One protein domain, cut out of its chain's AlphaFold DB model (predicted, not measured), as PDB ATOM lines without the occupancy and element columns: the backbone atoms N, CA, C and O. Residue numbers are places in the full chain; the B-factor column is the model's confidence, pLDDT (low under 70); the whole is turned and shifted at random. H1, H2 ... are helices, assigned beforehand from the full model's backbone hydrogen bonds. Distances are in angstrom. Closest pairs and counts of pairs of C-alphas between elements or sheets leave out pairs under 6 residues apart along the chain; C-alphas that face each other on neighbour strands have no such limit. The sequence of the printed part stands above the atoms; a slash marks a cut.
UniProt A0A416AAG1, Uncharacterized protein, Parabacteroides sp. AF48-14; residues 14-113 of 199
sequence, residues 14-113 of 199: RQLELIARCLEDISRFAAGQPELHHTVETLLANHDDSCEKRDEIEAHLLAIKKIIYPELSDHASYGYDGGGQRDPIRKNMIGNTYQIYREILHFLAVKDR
ATOM      1  N   ARG A  14      15.771   4.053  56.793       93.62
ATOM      2  CA  ARG A  14      16.505   5.040  55.978       93.62
ATOM      3  C   ARG A  14      17.742   4.432  55.323       93.62
ATOM      4  O   ARG A  14      18.049   4.742  54.181       93.62
ATOM      5  N   GLN A  15      18.443   3.557  56.039       95.62
ATOM      6  CA  GLN A  15      19.577   2.809  55.498       95.62
ATOM      7  C   GLN A  15      19.126   1.849  54.392       95.62
ATOM      8  O   GLN A  15      19.778   1.768  53.357       95.62
ATOM      9  N   LEU A  16      17.997   1.160  54.582       95.69
ATOM     10  CA  LEU A  16      17.424   0.265  53.579       95.69
ATOM     11  C   LEU A  16      17.005   1.022  52.304       95.69
ATOM     12  O   LEU A  16      17.321   0.587  51.199       95.69
ATOM     13  N   GLU A  17      16.354   2.178  52.461       95.38
ATOM     14  CA  GLU A  17      15.998   3.080  51.357       95.38
ATOM     15  C   GLU A  17      17.243   3.597  50.623       95.38
ATOM     16  O   GLU A  17      17.275   3.578  49.395       95.38
ATOM     17  N   LEU A  18      18.291   3.998  51.354       96.44
ATOM     18  CA  LEU A  18      19.559   4.435  50.762       96.44
ATOM     19  C   LEU A  18      20.211   3.321  49.932       96.44
ATOM     20  O   LEU A  18      20.613   3.565  48.798       96.44
ATOM     21  N   ILE A  19      20.274   2.094  50.465       96.75
ATOM     22  CA  ILE A  19      20.812   0.931  49.743       96.75
ATOM     23  C   ILE A  19      20.045   0.712  48.436       96.75
ATOM     24  O   ILE A  19      20.665   0.558  47.385       96.75
ATOM     25  N   ALA A  20      18.711   0.722  48.489       97.00
ATOM     26  CA  ALA A  20      17.886   0.511  47.305       97.00
ATOM     27  C   ALA A  20      18.097   1.599  46.248       97.00
ATOM     28  O   ALA A  20      18.303   1.280  45.084       97.00
ATOM     29  N   ARG A  21      18.109   2.872  46.649       96.88
ATOM     30  CA  ARG A  21      18.310   4.003  45.735       96.88
ATOM     31  C   ARG A  21      19.675   3.972  45.050       96.88
ATOM     32  O   ARG A  21      19.744   4.111  43.834       96.88
ATOM     33  N   CYS A  22      20.746   3.705  45.802       96.62
ATOM     34  CA  CYS A  22      22.083   3.564  45.222       96.62
ATOM     35  C   CYS A  22      22.154   2.396  44.227       96.62
ATOM     36  O   CYS A  22      22.781   2.508  43.175       96.62
ATOM     37  N   LEU A  23      21.520   1.267  44.548       96.69
ATOM     38  CA  LEU A  23      21.490   0.111  43.654       96.69
ATOM     39  C   LEU A  23      20.611   0.343  42.421       96.69
ATOM     40  O   LEU A  23      20.943  -0.183  41.361       96.69
ATOM     41  N   GLU A  24      19.534   1.124  42.530       97.00
ATOM     42  CA  GLU A  24      18.722   1.524  41.379       97.00
ATOM     43  C   GLU A  24      19.536   2.385  40.407       97.00
ATOM     44  O   GLU A  24      19.583   2.057  39.222       97.00
ATOM     45  N   ASP A  25      20.233   3.415  40.902       96.81
ATOM     46  CA  ASP A  25      21.111   4.264  40.083       96.81
ATOM     47  C   ASP A  25      22.182   3.424  39.366       96.81
ATOM     48  O   ASP A  25      22.357   3.524  38.152       96.81
ATOM     49  N   ILE A  26      22.860   2.525  40.092       95.94
ATOM     50  CA  ILE A  26      23.863   1.622  39.504       95.94
ATOM     51  C   ILE A  26      23.230   0.709  38.449       95.94
ATOM     52  O   ILE A  26      23.816   0.508  37.384       95.94
ATOM     53  N   SER A  27      22.058   0.140  38.737       95.81
ATOM     54  CA  SER A  27      21.369  -0.783  37.835       95.81
ATOM     55  C   SER A  27      20.958  -0.095  36.534       95.81
ATOM     56  O   SER A  27      21.268  -0.600  35.454       95.81
ATOM     57  N   ARG A  28      20.335   1.087  36.624       95.12
ATOM     58  CA  ARG A  28      19.939   1.901  35.465       95.12
ATOM     59  C   ARG A  28      21.149   2.315  34.644       95.12
ATOM     60  O   ARG A  28      21.187   2.052  33.438       95.12
ATOM     61  N   PHE A  29      22.170   2.864  35.303       95.25
ATOM     62  CA  PHE A  29      23.402   3.287  34.645       95.25
ATOM     63  C   PHE A  29      24.062   2.119  33.904       95.25
ATOM     64  O   PHE A  29      24.387   2.223  32.717       95.25
ATOM     65  N   ALA A  30      24.179   0.962  34.563       94.62
ATOM     66  CA  ALA A  30      24.694  -0.254  33.948       94.62
ATOM     67  C   ALA A  30      23.807  -0.756  32.795       94.62
ATOM     68  O   ALA A  30      24.336  -1.288  31.825       94.62
ATOM     69  N   ALA A  31      22.489  -0.558  32.837       95.50
ATOM     70  CA  ALA A  31      21.584  -0.934  31.749       95.50
ATOM     71  C   ALA A  31      21.650   0.007  30.531       95.50
ATOM     72  O   ALA A  31      20.985  -0.253  29.525       95.50
ATOM     73  N   GLY A  32      22.442   1.083  30.587       94.19
ATOM     74  CA  GLY A  32      22.510   2.095  29.533       94.19
ATOM     75  C   GLY A  32      21.418   3.161  29.649       94.19
ATOM     76  O   GLY A  32      21.189   3.895  28.692       94.19
ATOM     77  N   GLN A  33      20.750   3.260  30.798       93.62
ATOM     78  CA  GLN A  33      19.944   4.416  31.191       93.62
ATOM     79  C   GLN A  33      20.826   5.246  32.120       93.62
ATOM     80  O   GLN A  33      20.902   4.918  33.300       93.62
ATOM     81  N   PRO A  34      21.589   6.231  31.618       86.69
ATOM     82  CA  PRO A  34      22.667   6.854  32.373       86.69
ATOM     83  C   PRO A  34      22.089   7.896  33.342       86.69
ATOM     84  O   PRO A  34      22.458   9.059  33.326       86.69
ATOM     85  N   GLU A  35      21.132   7.468  34.156       84.44
ATOM     86  CA  GLU A  35      20.413   8.231  35.156       84.44
ATOM     87  C   GLU A  35      21.027   7.871  36.510       84.44
ATOM     88  O   GLU A  35      21.005   6.712  36.923       84.44
ATOM     89  N   LEU A  36      21.584   8.861  37.200       94.56
ATOM     90  CA  LEU A  36      21.974   8.758  38.609       94.56
ATOM     91  C   LEU A  36      20.989   9.575  39.450       94.56
ATOM     92  O   LEU A  36      21.392  10.437  40.226       94.56
ATOM     93  N   HIS A  37      19.694   9.375  39.194       93.38
ATOM     94  CA  HIS A  37      18.613  10.242  39.654       93.38
ATOM     95  C   HIS A  37      18.661  10.460  41.165       93.38
ATOM     96  O   HIS A  37      18.732  11.603  41.614       93.38
ATOM     97  N   HIS A  38      18.715   9.382  41.951       95.38
ATOM     98  CA  HIS A  38      18.673   9.498  43.410       95.38
ATOM     99  C   HIS A  38      19.918  10.196  43.960       95.38
ATOM    100  O   HIS A  38      19.829  11.005  44.887       95.38
ATOM    101  N   THR A  39      21.081   9.891  43.388       94.38
ATOM    102  CA  THR A  39      22.363  10.486  43.771       94.38
ATOM    103  C   THR A  39      22.400  11.974  43.428       94.38
ATOM    104  O   THR A  39      22.726  12.793  44.286       94.38
ATOM    105  N   VAL A  40      22.038  12.337  42.197       94.81
ATOM    106  CA  VAL A  40      22.055  13.722  41.708       94.81
ATOM    107  C   VAL A  40      21.037  14.573  42.460       94.81
ATOM    108  O   VAL A  40      21.407  15.633  42.958       94.81
ATOM    109  N   GLU A  41      19.799  14.099  42.636       92.69
ATOM    110  CA  GLU A  41      18.790  14.818  43.424       92.69
ATOM    111  C   GLU A  41      19.254  15.065  44.860       92.69
ATOM    112  O   GLU A  41      19.104  16.168  45.383       92.69
ATOM    113  N   THR A  42      19.871  14.065  45.496       92.81
ATOM    114  CA  THR A  42      20.368  14.205  46.871       92.81
ATOM    115  C   THR A  42      21.498  15.231  46.962       92.81
ATOM    116  O   THR A  42      21.520  16.035  47.895       92.81
ATOM    117  N   LEU A  43      22.435  15.224  46.009       93.75
ATOM    118  CA  LEU A  43      23.557  16.168  45.981       93.75
ATOM    119  C   LEU A  43      23.106  17.599  45.675       93.75
ATOM    120  O   LEU A  43      23.694  18.545  46.194       93.75
ATOM    121  N   LEU A  44      22.058  17.759  44.866       93.88
ATOM    122  CA  LEU A  44      21.540  19.058  44.444       93.88
ATOM    123  C   LEU A  44      20.389  19.587  45.313       93.88
ATOM    124  O   LEU A  44      19.911  20.689  45.065       93.88
ATOM    125  N   ALA A  45      19.967  18.859  46.351       91.75
ATOM    126  CA  ALA A  45      18.750  19.148  47.117       91.75
ATOM    127  C   ALA A  45      18.653  20.574  47.702       91.75
ATOM    128  O   ALA A  45      17.551  21.064  47.923       91.75
ATOM    129  N   ASN A  46      19.788  21.232  47.960       92.38
ATOM    130  CA  ASN A  46      19.853  22.591  48.517       92.38
ATOM    131  C   ASN A  46      20.562  23.587  47.582       92.38
ATOM    132  O   ASN A  46      21.121  24.578  48.044       92.38
ATOM    133  N   HIS A  47      20.606  23.288  46.284       92.62
ATOM    134  CA  HIS A  47      21.189  24.158  45.272       92.62
ATOM    135  C   HIS A  47      20.098  24.964  44.557       92.62
ATOM    136  O   HIS A  47      19.184  24.387  43.967       92.62
ATOM    137  N   ASP A  48      20.233  26.292  44.567       90.81
ATOM    138  CA  ASP A  48      19.309  27.206  43.876       90.81
ATOM    139  C   ASP A  48      19.335  27.017  42.345       90.81
ATOM    140  O   ASP A  48      18.337  27.258  41.675       90.81
ATOM    141  N   ASP A  49      20.457  26.529  41.807       90.56
ATOM    142  CA  ASP A  49      20.723  26.227  40.391       90.56
ATOM    143  C   ASP A  49      20.625  24.718  40.072       90.56
ATOM    144  O   ASP A  49      21.320  24.184  39.203       90.56
ATOM    145  N   SER A  50      19.804  23.987  40.835       89.38
ATOM    146  CA  SER A  50      19.680  22.525  40.726       89.38
ATOM    147  C   SER A  50      19.163  22.051  39.365       89.38
ATOM    148  O   SER A  50      19.555  20.972  38.920       89.38
ATOM    149  N   CYS A  51      18.323  22.838  38.687       89.25
ATOM    150  CA  CYS A  51      17.793  22.483  37.371       89.25
ATOM    151  C   CYS A  51      18.893  22.526  36.303       89.25
ATOM    152  O   CYS A  51      19.117  21.531  35.618       89.25
ATOM    153  N   GLU A  52      19.630  23.632  36.217       93.88
ATOM    154  CA  GLU A  52      20.707  23.829  35.246       93.88
ATOM    155  C   GLU A  52      21.833  22.809  35.448       93.88
ATOM    156  O   GLU A  52      22.318  22.206  34.489       93.88
ATOM    157  N   LYS A  53      22.208  22.553  36.707       94.50
ATOM    158  CA  LYS A  53      23.209  21.534  37.043       94.50
ATOM    159  C   LYS A  53      22.759  20.130  36.675       94.50
ATOM    160  O   LYS A  53      23.582  19.337  36.226       94.50
ATOM    161  N   ARG A  54      21.479  19.798  36.873       93.25
ATOM    162  CA  ARG A  54      20.950  18.489  36.478       93.25
ATOM    163  C   ARG A  54      21.063  18.308  34.968       93.25
ATOM    164  O   ARG A  54      21.564  17.272  34.543       93.25
ATOM    165  N   ASP A  55      20.676  19.310  34.185       92.56
ATOM    166  CA  ASP A  55      20.737  19.245  32.723       92.56
ATOM    167  C   ASP A  55      22.193  19.091  32.224       92.56
ATOM    168  O   ASP A  55      22.471  18.288  31.328       92.56
ATOM    169  N   GLU A  56      23.153  19.792  32.842       96.19
ATOM    170  CA  GLU A  56      24.588  19.642  32.546       96.19
ATOM    171  C   GLU A  56      25.104  18.236  32.901       96.19
ATOM    172  O   GLU A  56      25.785  17.585  32.101       96.19
ATOM    173  N   ILE A  57      24.742  17.726  34.081       95.75
ATOM    174  CA  ILE A  57      25.101  16.371  34.515       95.75
ATOM    175  C   ILE A  57      24.512  15.326  33.563       95.75
ATOM    176  O   ILE A  57      25.231  14.417  33.148       95.75
ATOM    177  N   GLU A  58      23.243  15.447  33.173       92.69
ATOM    178  CA  GLU A  58      22.593  14.536  32.224       92.69
ATOM    179  C   GLU A  58      23.305  14.533  30.863       92.69
ATOM    180  O   GLU A  58      23.564  13.461  30.304       92.69
ATOM    181  N   ALA A  59      23.718  15.700  30.359       94.50
ATOM    182  CA  ALA A  59      24.507  15.796  29.132       94.50
ATOM    183  C   ALA A  59      25.856  15.058  29.250       94.50
ATOM    184  O   ALA A  59      26.257  14.328  28.335       94.50
ATOM    185  N   HIS A  60      26.541  15.181  30.391       96.31
ATOM    186  CA  HIS A  60      27.777  14.444  30.656       96.31
ATOM    187  C   HIS A  60      27.553  12.935  30.800       96.31
ATOM    188  O   HIS A  60      28.336  12.145  30.271       96.31
ATOM    189  N   LEU A  61      26.475  12.515  31.459       95.69
ATOM    190  CA  LEU A  61      26.121  11.106  31.607       95.69
ATOM    191  C   LEU A  61      25.785  10.466  30.249       95.69
ATOM    192  O   LEU A  61      26.225   9.347  29.968       95.69
ATOM    193  N   LEU A  62      25.110  11.192  29.355       94.62
ATOM    194  CA  LEU A  62      24.903  10.781  27.963       94.62
ATOM    195  C   LEU A  62      26.220  10.668  27.183       94.62
ATOM    196  O   LEU A  62      26.406   9.719  26.416       94.62
ATOM    197  N   ALA A  63      27.158  11.596  27.383       95.50
ATOM    198  CA  ALA A  63      28.483  11.503  26.772       95.50
ATOM    199  C   ALA A  63      29.253  10.266  27.270       95.50
ATOM    200  O   ALA A  63      29.854   9.548  26.470       95.50
ATOM    201  N   ILE A  64      29.174   9.958  28.569       95.81
ATOM    202  CA  ILE A  64      29.761   8.744  29.153       95.81
ATOM    203  C   ILE A  64      29.102   7.485  28.577       95.81
ATOM    204  O   ILE A  64      29.807   6.545  28.202       95.81
ATOM    205  N   LYS A  65      27.771   7.465  28.429       95.00
ATOM    206  CA  LYS A  65      27.055   6.347  27.795       95.00
ATOM    207  C   LYS A  65      27.616   6.030  26.411       95.00
ATOM    208  O   LYS A  65      27.840   4.859  26.123       95.00
ATOM    209  N   LYS A  66      27.900   7.042  25.586       95.50
ATOM    210  CA  LYS A  66      28.460   6.860  24.231       95.50
ATOM    211  C   LYS A  66      29.846   6.207  24.232       95.50
ATOM    212  O   LYS A  66      30.208   5.561  23.255       95.50
ATOM    213  N   ILE A  67      30.601   6.338  25.324       95.56
ATOM    214  CA  ILE A  67      31.898   5.670  25.508       95.56
ATOM    215  C   ILE A  67      31.704   4.210  25.941       95.56
ATOM    216  O   ILE A  67      32.391   3.322  25.440       95.56
ATOM    217  N   ILE A  68      30.785   3.950  26.876       92.94
ATOM    218  CA  ILE A  68      30.591   2.613  27.470       92.94
ATOM    219  C   ILE A  68      29.777   1.681  26.552       92.94
ATOM    220  O   ILE A  68      30.053   0.474  26.500       92.94
ATOM    221  N   TYR A  69      28.786   2.244  25.856       93.50
ATOM    222  CA  TYR A  69      27.790   1.564  25.023       93.50
ATOM    223  C   TYR A  69      27.626   2.259  23.657       93.50
ATOM    224  O   TYR A  69      26.547   2.784  23.360       93.50
ATOM    225  N   PRO A  70      28.678   2.306  22.818       94.31
ATOM    226  CA  PRO A  70      28.638   2.991  21.522       94.31
ATOM    227  C   PRO A  70      27.582   2.430  20.552       94.31
ATOM    228  O   PRO A  70      27.213   3.093  19.586       94.31
ATOM    229  N   GLU A  71      27.098   1.212  20.785       93.94
ATOM    230  CA  GLU A  71      26.058   0.558  19.995       93.94
ATOM    231  C   GLU A  71      24.626   0.957  20.387       93.94
ATOM    232  O   GLU A  71      23.691   0.700  19.625       93.94
ATOM    233  N   LEU A  72      24.427   1.542  21.572       93.88
ATOM    234  CA  LEU A  72      23.109   1.968  22.033       93.88
ATOM    235  C   LEU A  72      22.845   3.410  21.602       93.88
ATOM    236  O   LEU A  72      23.631   4.311  21.880       93.88
ATOM    237  N   SER A  73      21.680   3.650  20.993       92.81
ATOM    238  CA  SER A  73      21.180   5.019  20.820       92.81
ATOM    239  C   SER A  73      20.933   5.700  22.173       92.81
ATOM    240  O   SER A  73      20.772   5.028  23.198       92.81
ATOM    241  N   ASP A  74      20.825   7.029  22.167       89.56
ATOM    242  CA  ASP A  74      20.681   7.849  23.376       89.56
ATOM    243  C   ASP A  74      19.528   7.377  24.285       89.56
ATOM    244  O   ASP A  74      19.692   7.349  25.504       89.56
ATOM    245  N   HIS A  75      18.434   6.850  23.721       89.56
ATOM    246  CA  HIS A  75      17.275   6.341  24.474       89.56
ATOM    247  C   HIS A  75      17.171   4.807  24.553       89.56
ATOM    248  O   HIS A  75      16.234   4.285  25.155       89.56
ATOM    249  N   ALA A  76      18.107   4.062  23.960       94.00
ATOM    250  CA  ALA A  76      18.119   2.602  24.049       94.00
ATOM    251  C   ALA A  76      18.769   2.124  25.354       94.00
ATOM    252  O   ALA A  76      19.712   2.741  25.847       94.00
ATOM    253  N   SER A  77      18.300   0.996  25.880       95.12
ATOM    254  CA  SER A  77      18.863   0.323  27.052       95.12
ATOM    255  C   SER A  77      18.761  -1.193  26.889       95.12
ATOM    256  O   SER A  77      18.027  -1.691  26.034       95.12
ATOM    257  N   TYR A  78      19.481  -1.949  27.717       95.44
ATOM    258  CA  TYR A  78      19.402  -3.415  27.715       95.44
ATOM    259  C   TYR A  78      18.226  -3.976  28.522       95.44
ATOM    260  O   TYR A  78      18.159  -5.190  28.721       95.44
ATOM    261  N   GLY A  79      17.305  -3.121  28.972       92.75
ATOM    262  CA  GLY A  79      16.215  -3.506  29.860       92.75
ATOM    263  C   GLY A  79      16.671  -3.765  31.298       92.75
ATOM    264  O   GLY A  79      17.847  -3.634  31.641       92.75
ATOM    265  N   TYR A  80      15.713  -4.131  32.147       90.62
ATOM    266  CA  TYR A  80      15.908  -4.237  33.595       90.62
ATOM    267  C   TYR A  80      16.826  -5.399  34.016       90.62
ATOM    268  O   TYR A  80      17.439  -5.345  35.076       90.62
ATOM    269  N   ASP A  81      16.916  -6.457  33.210       92.56
ATOM    270  CA  ASP A  81      17.697  -7.671  33.478       92.56
ATOM    271  C   ASP A  81      18.966  -7.775  32.620       92.56
ATOM    272  O   ASP A  81      19.692  -8.771  32.693       92.56
ATOM    273  N   GLY A  82      19.224  -6.773  31.775       92.56
ATOM    274  CA  GLY A  82      20.311  -6.804  30.806       92.56
ATOM    275  C   GLY A  82      20.082  -7.806  29.670       92.56
ATOM    276  O   GLY A  82      21.054  -8.280  29.088       92.56
ATOM    277  N   GLY A  83      18.835  -8.173  29.345       89.06
ATOM    278  CA  GLY A  83      18.505  -9.185  28.336       89.06
ATOM    279  C   GLY A  83      19.149  -8.960  26.960       89.06
ATOM    280  O   GLY A  83      19.510  -9.930  26.292       89.06
ATOM    281  N   GLY A  84      19.368  -7.702  26.564       85.19
ATOM    282  CA  GLY A  84      20.059  -7.352  25.315       85.19
ATOM    283  C   GLY A  84      21.595  -7.392  25.379       85.19
ATOM    284  O   GLY A  84      22.250  -7.204  24.355       85.19
ATOM    285  N   GLN A  85      22.180  -7.622  26.555       91.38
ATOM    286  CA  GLN A  85      23.624  -7.620  26.776       91.38
ATOM    287  C   GLN A  85      24.219  -9.022  26.571       91.38
ATOM    288  O   GLN A  85      23.738 -10.013  27.123       91.38
ATOM    289  N   ARG A  86      25.293  -9.100  25.776       90.44
ATOM    290  CA  ARG A  86      25.999 -10.355  25.461       90.44
ATOM    291  C   ARG A  86      27.132 -10.656  26.434       90.44
ATOM    292  O   ARG A  86      27.444 -11.824  26.638       90.44
ATOM    293  N   ASP A  87      27.736  -9.624  27.021       92.38
ATOM    294  CA  ASP A  87      28.754  -9.784  28.055       92.38
ATOM    295  C   ASP A  87      28.095 -10.286  29.354       92.38
ATOM    296  O   ASP A  87      27.306  -9.552  29.965       92.38
ATOM    297  N   PRO A  88      28.402 -11.517  29.808       92.94
ATOM    298  CA  PRO A  88      27.801 -12.076  31.011       92.94
ATOM    299  C   PRO A  88      28.139 -11.266  32.266       92.94
ATOM    300  O   PRO A  88      27.322 -11.232  33.182       92.94
ATOM    301  N   ILE A  89      29.288 -10.586  32.329       93.19
ATOM    302  CA  ILE A  89      29.661  -9.766  33.490       93.19
ATOM    303  C   ILE A  89      28.695  -8.587  33.608       93.19
ATOM    304  O   ILE A  89      28.073  -8.394  34.653       93.19
ATOM    305  N   ARG A  90      28.504  -7.845  32.511       93.06
ATOM    306  CA  ARG A  90      27.571  -6.709  32.457       93.06
ATOM    307  C   ARG A  90      26.126  -7.159  32.660       93.06
ATOM    308  O   ARG A  90      25.422  -6.577  33.480       93.06
ATOM    309  N   LYS A  91      25.697  -8.223  31.974       95.56
ATOM    310  CA  LYS A  91      24.345  -8.782  32.119       95.56
ATOM    311  C   LYS A  91      24.045  -9.159  33.571       95.56
ATOM    312  O   LYS A  91      23.007  -8.778  34.106       95.56
ATOM    313  N   ASN A  92      24.972  -9.859  34.224       95.25
ATOM    314  CA  ASN A  92      24.804 -10.250  35.618       95.25
ATOM    315  C   ASN A  92      24.818  -9.033  36.546       95.25
ATOM    316  O   ASN A  92      23.993  -8.980  37.446       95.25
ATOM    317  N   MET A  93      25.678  -8.033  36.326       95.62
ATOM    318  CA  MET A  93      25.665  -6.798  37.121       95.62
ATOM    319  C   MET A  93      24.297  -6.100  37.067       95.62
ATOM    320  O   MET A  93      23.748  -5.768  38.118       95.62
ATOM    321  N   ILE A  94      23.726  -5.936  35.868       96.06
ATOM    322  CA  ILE A  94      22.407  -5.315  35.668       96.06
ATOM    323  C   ILE A  94      21.328  -6.124  36.394       96.06
ATOM    324  O   ILE A  94      20.633  -5.600  37.263       96.06
ATOM    325  N   GLY A  95      21.233  -7.422  36.092       96.19
ATOM    326  CA  GLY A  95      20.198  -8.281  36.657       96.19
ATOM    327  C   GLY A  95      20.309  -8.467  38.172       96.19
ATOM    328  O   GLY A  95      19.289  -8.474  38.856       96.19
ATOM    329  N   ASN A  96      21.522  -8.583  38.715       96.69
ATOM    330  CA  ASN A  96      21.746  -8.766  40.151       96.69
ATOM    331  C   ASN A  96      21.388  -7.501  40.936       96.69
ATOM    332  O   ASN A  96      20.706  -7.581  41.954       96.69
ATOM    333  N   THR A  97      21.819  -6.330  40.459       96.81
ATOM    334  CA  THR A  97      21.478  -5.055  41.108       96.81
ATOM    335  C   THR A  97      19.979  -4.786  41.034       96.81
ATOM    336  O   THR A  97      19.396  -4.435  42.062       96.81
ATOM    337  N   TYR A  98      19.345  -5.060  39.882       96.31
ATOM    338  CA  TYR A  98      17.892  -4.980  39.722       96.31
ATOM    339  C   TYR A  98      17.155  -5.791  40.771       96.31
ATOM    340  O   TYR A  98      16.315  -5.254  41.488       96.31
ATOM    341  N   GLN A  99      17.495  -7.072  40.900       95.44
ATOM    342  CA  GLN A  99      16.786  -7.966  41.802       95.44
ATOM    343  C   GLN A  99      16.841  -7.480  43.254       95.44
ATOM    344  O   GLN A  99      15.838  -7.537  43.964       95.44
ATOM    345  N   ILE A 100      18.001  -6.971  43.682       95.94
ATOM    346  CA  ILE A 100      18.213  -6.499  45.052       95.94
ATOM    347  C   ILE A 100      17.405  -5.232  45.320       95.94
ATOM    348  O   ILE A 100      16.612  -5.214  46.263       95.94
ATOM    349  N   TYR A 101      17.578  -4.176  44.518       97.06
ATOM    350  CA  TYR A 101      16.870  -2.924  44.791       97.06
ATOM    351  C   TYR A 101      15.363  -3.098  44.618       97.06
ATOM    352  O   TYR A 101      14.587  -2.559  45.408       97.06
ATOM    353  N   ARG A 102      14.940  -3.877  43.614       96.38
ATOM    354  CA  ARG A 102      13.529  -4.077  43.299       96.38
ATOM    355  C   ARG A 102      12.808  -4.789  44.429       96.38
ATOM    356  O   ARG A 102      11.724  -4.349  44.790       96.38
ATOM    357  N   GLU A 103      13.418  -5.816  45.018       96.62
ATOM    358  CA  GLU A 103      12.836  -6.511  46.167       96.62
ATOM    359  C   GLU A 103      12.716  -5.597  47.386       96.62
ATOM    360  O   GLU A 103      11.696  -5.615  48.074       96.62
ATOM    361  N   ILE A 104      13.721  -4.754  47.635       96.81
ATOM    362  CA  ILE A 104      13.670  -3.784  48.731       96.81
ATOM    363  C   ILE A 104      12.537  -2.773  48.518       96.81
ATOM    364  O   ILE A 104      11.731  -2.554  49.424       96.81
ATOM    365  N   LEU A 105      12.453  -2.165  47.331       96.56
ATOM    366  CA  LEU A 105      11.415  -1.179  47.025       96.56
ATOM    367  C   LEU A 105      10.022  -1.812  46.983       96.56
ATOM    368  O   LEU A 105       9.071  -1.197  47.458       96.56
ATOM    369  N   HIS A 106       9.901  -3.046  46.487       96.25
ATOM    370  CA  HIS A 106       8.659  -3.814  46.521       96.25
ATOM    371  C   HIS A 106       8.188  -4.057  47.956       96.25
ATOM    372  O   HIS A 106       7.045  -3.744  48.297       96.25
ATOM    373  N   PHE A 107       9.085  -4.544  48.818       95.88
ATOM    374  CA  PHE A 107       8.801  -4.764  50.233       95.88
ATOM    375  C   PHE A 107       8.287  -3.486  50.916       95.88
ATOM    376  O   PHE A 107       7.268  -3.522  51.606       95.88
ATOM    377  N   LEU A 108       8.955  -2.349  50.691       95.00
ATOM    378  CA  LEU A 108       8.548  -1.058  51.249       95.00
ATOM    379  C   LEU A 108       7.202  -0.578  50.686       95.00
ATOM    380  O   LEU A 108       6.338  -0.168  51.457       95.00
ATOM    381  N   ALA A 109       6.993  -0.669  49.371       94.75
ATOM    382  CA  ALA A 109       5.764  -0.217  48.721       94.75
ATOM    383  C   ALA A 109       4.531  -1.000  49.201       94.75
ATOM    384  O   ALA A 109       3.511  -0.396  49.545       94.75
ATOM    385  N   VAL A 110       4.643  -2.330  49.310       93.94
ATOM    386  CA  VAL A 110       3.582  -3.197  49.846       93.94
ATOM    387  C   VAL A 110       3.307  -2.878  51.313       93.94
ATOM    388  O   VAL A 110       2.147  -2.725  51.703       93.94
ATOM    389  N   LYS A 111       4.360  -2.748  52.127       91.19
ATOM    390  CA  LYS A 111       4.237  -2.445  53.556       91.19
ATOM    391  C   LYS A 111       3.544  -1.105  53.805       91.19
ATOM    392  O   LYS A 111       2.667  -1.017  54.662       91.19
ATOM    393  N   ASP A 112       3.904  -0.089  53.031       91.50
ATOM    394  CA  ASP A 112       3.376   1.268  53.169       91.50
ATOM    395  C   ASP A 112       2.058   1.489  52.413       91.50
ATOM    396  O   ASP A 112       1.513   2.592  52.444       91.50
ATOM    397  N   ARG A 113       1.535   0.462  51.726       91.62
ATOM    398  CA  ARG A 113       0.331   0.548  50.880       91.62
ATOM    399  C   ARG A 113       0.428   1.660  49.829       91.62
ATOM    400  O   ARG A 113      -0.557   2.339  49.534       91.62
TER     401      ARG A 113
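Overview. This is residues 14 to 113 of the 199 residues of an uncharacterized protein of Parabacteroides sp. AF48-14 (UniProt A0A416AAG1). Two long helices, H1 and H4, lie side by side at a slant and run opposite ways, while on the side of H1 away from H4 the short helix H2 and the long helix H3 make a looser second part, with H2 as the step between H1 and H3. A long stretch with no named element, residues 69 to 87, leads from the end of H3 across to the beginning of H4. The printed part has 100 residues with four named helices, in the order H1, H2, H3, H4, and no named strand; its class is all helix. It is compact, with a radius of gyration of the C-alphas of 14.7 A, and its C-alphas span 38 by 34 by 19 A, an outline that is only just flat.

Along the chain. H1 takes residues 14 to 30, 24.1 A from first to last C-alpha, and begins at C-alpha 14 at (16.505, 5.040, 55.978). H2 follows with residues 37 to 44. H3 takes residues 50 to 68 and is 26.3 A long; its last C-alpha is at (30.591, 2.613, 27.470). H4, the longest helix, takes residues 88 to 111, 34.0 A from first to last C-alpha, and ends at C-alpha 111 at (4.237, -2.445, 53.556).

Arrangement. H1 touches H4, with 28 pairs of C-alphas within 8 A, the closest being those of Ala 20 and Tyr 101 at 4.4 A. These two run opposite ways at a tilt of 35.3 degrees, only just steep. With residues 21 to 25 alone, H1 also touches H2; the closest C-alphas are those of Arg 21 and His 38, 6.0 A apart. H1 and H2 run opposite ways at a steep tilt of 66 degrees. H2 and H3 form a helical hairpin and run opposite ways at a steep tilt of 45 degrees. They only just touch, with 3 pairs of C-alphas within 8 A, and H3 does so with residues 50 to 54 alone; the closest are the C-alphas of Leu 44 and Ser 50, at 5.4 A. The helix packing is mostly crossed, with no touching pair at a shallow tilt. H1 and H3 are only just apart, with their closest C-alphas at 8.3 A. H4 is apart from H2 and from H3. In H1, H2, H3 and H4 every O i to N i+4 pair is within hydrogen-bond range.

Size, cuts and confidence. The C-alphas of Asp 48 and Arg 86, the two farthest apart in the domain, are 42.4 A from each other. The printed part has no cut. H2 to H3 is a tight link, H1 to H2 a short one, and H3 to H4 a long one of 19 residues. The mean pLDDT of the printed part is 94.0, and no printed residue is under 70.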